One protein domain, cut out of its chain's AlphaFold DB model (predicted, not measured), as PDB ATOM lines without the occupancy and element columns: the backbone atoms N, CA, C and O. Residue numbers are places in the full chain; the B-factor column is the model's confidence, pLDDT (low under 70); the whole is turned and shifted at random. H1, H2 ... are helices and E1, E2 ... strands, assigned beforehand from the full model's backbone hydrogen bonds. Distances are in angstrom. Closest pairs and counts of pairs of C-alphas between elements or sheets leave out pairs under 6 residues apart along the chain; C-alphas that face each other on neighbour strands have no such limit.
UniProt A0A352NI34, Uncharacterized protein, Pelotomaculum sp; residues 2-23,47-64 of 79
ATOM      1  N   ILE A   2      48.299 -35.979  22.962       57.22
ATOM      2  CA  ILE A   2      47.719 -34.788  22.313       57.22
ATOM      3  C   ILE A   2      46.307 -34.601  22.872       57.22
ATOM      4  O   ILE A   2      45.476 -35.501  22.748       57.22
ATOM      5  N   VAL A   3      46.045 -33.471  23.530       70.00
ATOM      6  CA  VAL A   3      44.722 -33.142  24.075       70.00
ATOM      7  C   VAL A   3      43.949 -32.370  23.011       70.00
ATOM      8  O   VAL A   3      44.135 -31.173  22.855       70.00
ATOM      9  N   ALA A   4      43.066 -33.055  22.281       81.12
ATOM     10  CA  ALA A   4      42.269 -32.417  21.237       81.12
ATOM     11  C   ALA A   4      41.291 -31.383  21.827       81.12
ATOM     12  O   ALA A   4      40.492 -31.713  22.715       81.12
ATOM     13  N   ILE A   5      41.316 -30.153  21.312       88.62
ATOM     14  CA  ILE A   5      40.387 -29.073  21.669       88.62
ATOM     15  C   ILE A   5      39.205 -29.082  20.697       88.62
ATOM     16  O   ILE A   5      39.378 -29.221  19.492       88.62
ATOM     17  N   ALA A   6      37.991 -28.946  21.228       90.94
ATOM     18  CA  ALA A   6      36.761 -28.864  20.444       90.94
ATOM     19  C   ALA A   6      35.882 -27.704  20.925       90.94
ATOM     20  O   ALA A   6      36.015 -27.252  22.065       90.94
ATOM     21  N   ILE A   7      34.942 -27.259  20.091       93.31
ATOM     22  CA  ILE A   7      33.908 -26.292  20.491       93.31
ATOM     23  C   ILE A   7      33.186 -26.801  21.751       93.31
ATOM     24  O   ILE A   7      32.946 -28.000  21.895       93.31
ATOM     25  N   ASN A   8      32.867 -25.887  22.669       93.12
ATOM     26  CA  ASN A   8      32.334 -26.139  24.014       93.12
ATOM     27  C   ASN A   8      33.291 -26.825  25.000       93.12
ATOM     28  O   ASN A   8      32.895 -27.076  26.140       93.12
ATOM     29  N   THR A   9      34.549 -27.077  24.626       93.31
ATOM     30  CA  THR A   9      35.571 -27.463  25.608       93.31
ATOM     31  C   THR A   9      35.711 -26.362  26.656       93.31
ATOM     32  O   THR A   9      35.793 -25.183  26.305       93.31
ATOM     33  N   ILE A  10      35.747 -26.748  27.933       95.12
ATOM     34  CA  ILE A  10      36.082 -25.846  29.031       95.12
ATOM     35  C   ILE A  10      37.557 -26.054  29.374       95.12
ATOM     36  O   ILE A  10      38.004 -27.180  29.601       95.12
ATOM     37  N   ILE A  11      38.307 -24.963  29.380       94.69
ATOM     38  CA  ILE A  11      39.712 -24.892  29.752       94.69
ATOM     39  C   ILE A  11      39.754 -24.299  31.153       94.69
ATOM     40  O   ILE A  11      39.280 -23.186  31.368       94.69
ATOM     41  N   GLU A  12      40.307 -25.040  32.098       94.62
ATOM     42  CA  GLU A  12      40.651 -24.513  33.411       94.62
ATOM     43  C   GLU A  12      42.133 -24.184  33.439       94.62
ATOM     44  O   GLU A  12      42.959 -25.076  33.257       94.62
ATOM     45  N   TRP A  13      42.464 -22.917  33.651       93.44
ATOM     46  CA  TRP A  13      43.834 -22.480  33.877       93.44
ATOM     47  C   TRP A  13      44.188 -22.670  35.357       93.44
ATOM     48  O   TRP A  13      43.355 -22.443  36.234       93.44
ATOM     49  N   LEU A  14      45.402 -23.160  35.614       90.88
ATOM     50  CA  LEU A  14      45.930 -23.449  36.951       90.88
ATOM     51  C   LEU A  14      46.917 -22.359  37.370       90.88
ATOM     52  O   LEU A  14      48.073 -22.624  37.699       90.88
ATOM     53  N   ASP A  15      46.475 -21.112  37.280       73.19
ATOM     54  CA  ASP A  15      47.254 -19.891  37.429       73.19
ATOM     55  C   ASP A  15      47.651 -19.594  38.886       73.19
ATOM     56  O   ASP A  15      47.418 -18.500  39.367       73.19
ATOM     57  N   GLY A  16      48.284 -20.566  39.563       60.47
ATOM     58  CA  GLY A  16      49.264 -20.447  40.662       60.47
ATOM     59  C   GLY A  16      48.883 -19.704  41.952       60.47
ATOM     60  O   GLY A  16      49.559 -19.871  42.965       60.47
ATOM     61  N   CYS A  17      47.830 -18.898  41.943       55.88
ATOM     62  CA  CYS A  17      47.321 -18.126  43.056       55.88
ATOM     63  C   CYS A  17      46.191 -18.911  43.711       55.88
ATOM     64  O   CYS A  17      45.250 -19.351  43.049       55.88
ATOM     65  N   GLU A  18      46.283 -19.083  45.025       54.56
ATOM     66  CA  GLU A  18      45.256 -19.766  45.802       54.56
ATOM     67  C   GLU A  18      43.883 -19.105  45.596       54.56
ATOM     68  O   GLU A  18      43.662 -17.958  45.984       54.56
ATOM     69  N   GLY A  19      42.946 -19.857  45.011       57.16
ATOM     70  CA  GLY A  19      41.512 -19.617  45.180       57.16
ATOM     71  C   GLY A  19      40.695 -19.252  43.942       57.16
ATOM     72  O   GLY A  19      39.470 -19.274  44.045       57.16
ATOM     73  N   THR A  20      41.287 -18.974  42.776       63.62
ATOM     74  CA  THR A  20      40.498 -18.674  41.563       63.62
ATOM     75  C   THR A  20      41.140 -19.237  40.304       63.62
ATOM     76  O   THR A  20      41.889 -18.545  39.624       63.62
ATOM     77  N   ASN A  21      40.806 -20.481  39.963       78.31
ATOM     78  CA  ASN A  21      41.141 -21.027  38.651       78.31
ATOM     79  C   ASN A  21      40.285 -20.329  37.585       78.31
ATOM     80  O   ASN A  21      39.050 -20.309  37.681       78.31
ATOM     81  N   ARG A  22      40.921 -19.763  36.558       90.81
ATOM     82  CA  ARG A  22      40.204 -19.124  35.449       90.81
ATOM     83  C   ARG A  22      39.608 -20.192  34.532       90.81
ATOM     84  O   ARG A  22      40.342 -20.974  33.928       90.81
ATOM     85  N   LEU A  23      38.281 -20.195  34.370       94.00
ATOM     86  CA  LEU A  23      37.596 -21.048  33.391       94.00
ATOM     87  C   LEU A  23      37.286 -20.285  32.108       94.00
ATOM     88  O   LEU A  23      36.623 -19.249  32.135       94.00
ATOM     89  N   LEU A  47      34.818 -10.341  27.212       96.38
ATOM     90  CA  LEU A  47      34.644 -10.390  25.772       96.38
ATOM     91  C   LEU A  47      35.339 -11.641  25.229       96.38
ATOM     92  O   LEU A  47      36.291 -12.123  25.848       96.38
ATOM     93  N   PRO A  48      34.897 -12.167  24.078       97.25
ATOM     94  CA  PRO A  48      35.611 -13.241  23.411       97.25
ATOM     95  C   PRO A  48      37.041 -12.824  23.044       97.25
ATOM     96  O   PRO A  48      37.268 -11.709  22.569       97.25
ATOM     97  N   VAL A  49      37.996 -13.731  23.238       97.50
ATOM     98  CA  VAL A  49      39.424 -13.509  22.978       97.50
ATOM     99  C   VAL A  49      39.941 -14.556  21.998       97.50
ATOM    100  O   VAL A  49      39.635 -15.741  22.128       97.50
ATOM    101  N   TRP A  50      40.738 -14.108  21.032       97.88
ATOM    102  CA  TRP A  50      41.476 -14.973  20.114       97.88
ATOM    103  C   TRP A  50      42.706 -15.566  20.797       97.88
ATOM    104  O   TRP A  50      43.435 -14.847  21.481       97.88
ATOM    105  N   LYS A  51      42.942 -16.863  20.603       97.00
ATOM    106  CA  LYS A  51      44.119 -17.576  21.112       97.00
ATOM    107  C   LYS A  51      44.661 -18.555  20.082       97.00
ATOM    108  O   LYS A  51      43.898 -19.104  19.283       97.00
ATOM    109  N   ASP A  52      45.964 -18.802  20.159       96.44
ATOM    110  CA  ASP A  52      46.614 -19.881  19.423       96.44
ATOM    111  C   ASP A  52      46.313 -21.220  20.117       96.44
ATOM    112  O   ASP A  52      46.424 -21.363  21.340       96.44
ATOM    113  N   VAL A  53      45.893 -22.212  19.337       95.19
ATOM    114  CA  VAL A  53      45.595 -23.559  19.834       95.19
ATOM    115  C   VAL A  53      46.849 -24.224  20.406       95.19
ATOM    116  O   VAL A  53      46.764 -24.873  21.449       95.19
ATOM    117  N   ALA A  54      48.018 -24.015  19.799       94.38
ATOM    118  CA  ALA A  54      49.280 -24.593  20.245       94.38
ATOM    119  C   ALA A  54      49.696 -24.083  21.633       94.38
ATOM    120  O   ALA A  54      50.276 -24.839  22.413       94.38
ATOM    121  N   GLU A  55      49.374 -22.835  21.986       94.56
ATOM    122  CA  GLU A  55      49.620 -22.308  23.336       94.56
ATOM    123  C   GLU A  55      48.782 -23.041  24.387       94.56
ATOM    124  O   GLU A  55      49.277 -23.374  25.466       94.56
ATOM    125  N   ILE A  56      47.522 -23.339  24.065       94.56
ATOM    126  CA  ILE A  56      46.617 -24.060  24.963       94.56
ATOM    127  C   ILE A  56      47.040 -25.530  25.079       94.56
ATOM    128  O   ILE A  56      47.106 -26.073  26.182       94.56
ATOM    129  N   GLU A  57      47.386 -26.178  23.966       93.56
ATOM    130  CA  GLU A  57      47.900 -27.552  23.961       93.56
ATOM    131  C   GLU A  57      49.213 -27.683  24.739       93.56
ATOM    132  O   GLU A  57      49.418 -28.653  25.482       93.56
ATOM    133  N   LYS A  58      50.094 -26.684  24.618       93.06
ATOM    134  CA  LYS A  58      51.310 -26.592  25.422       93.06
ATOM    135  C   LYS A  58      50.973 -26.426  26.902       93.06
ATOM    136  O   LYS A  58      51.539 -27.144  27.717       93.06
ATOM    137  N   ALA A  59      50.018 -25.566  27.256       93.06
ATOM    138  CA  ALA A  59      49.584 -25.403  28.643       93.06
ATOM    139  C   ALA A  59      49.017 -26.701  29.243       93.06
ATOM    140  O   ALA A  59      49.309 -27.013  30.396       93.06
ATOM    141  N   PHE A  60      48.274 -27.500  28.468       92.94
ATOM    142  CA  PHE A  60      47.864 -28.839  28.900       92.94
ATOM    143  C   PHE A  60      49.060 -29.767  29.122       92.94
ATOM    144  O   PHE A  60      49.103 -30.490  30.115       92.94
ATOM    145  N   SER A  61      50.029 -29.747  28.207       92.75
ATOM    146  CA  SER A  61      51.226 -30.592  28.285       92.75
ATOM    147  C   SER A  61      52.113 -30.235  29.480       92.75
ATOM    148  O   SER A  61      52.671 -31.128  30.114       92.75
ATOM    149  N   ASP A  62      52.192 -28.948  29.812       92.62
ATOM    150  CA  ASP A  62      52.978 -28.416  30.927       92.62
ATOM    151  C   ASP A  62      52.245 -28.515  32.279       92.62
ATOM    152  O   ASP A  62      52.804 -28.151  33.311       92.62
ATOM    153  N   GLY A  63      50.989 -28.982  32.298       91.19
ATOM    154  CA  GLY A  63      50.173 -29.043  33.516       91.19
ATOM    155  C   GLY A  63      49.716 -27.673  34.033       91.19
ATOM    156  O   GLY A  63      49.348 -27.551  35.196       91.19
ATOM    157  N   LEU A  64      49.731 -26.647  33.179       92.62
ATOM    158  CA  LEU A  64      49.266 -25.284  33.478       92.62
ATOM    159  C   LEU A  64      47.777 -25.085  33.169       92.62
ATOM    160  O   LEU A  64      47.195 -24.058  33.518       92.62
TER     161      LEU A  64
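What this domain is: This is residues 2 to 23 and 47 to 64 of the 79 residues of an uncharacterized protein of Pelotomaculum sp (UniProt A0A352NI34). One short helix, H1, follows straight on from the strand E2, which runs into its first end, while a second strand, E1, passes near H1 before residues 14 to 23 loop out and fold back toward E1. Residues 47 to 52 stick out. The printed part has 40 residues, in the order E1, E2, H1; its class is mixed, helices and strands, with under half of the residues in named elements. It is only just loose, close to compact, with a radius of gyration of the C-alphas of 10.9 A and spans of 28 by 26 by 15 A.

Where its parts are: Find C-alpha 53 at (45.595, -23.559, 19.834); from there H1, residues 53 to 61, runs 12.4 A to C-alpha 61 at (51.226, -30.592, 28.285). Before it comes E2, residues 49 to 52, 10.2 A. E1, residues 10 to 13, covers 9.7 A from C-alpha 10 at (36.082, -25.846, 29.031).

How they stand to each other: E2 and H1 meet only through their tight link, with 0 residues between. E1 and H1 are near each other, with 7 pairs of C-alphas within 10 A. E1 and E2 are apart, and each pairs with no named strand. In H1 every O i to N i+4 pair is within hydrogen-bond range.

The domain as a whole: Residues 24 to 46 are cut out, and C-alphas 23 and 47 are 13.4 A apart. Look for pLDDT under 70 at residue 2 and residues 16 to 20.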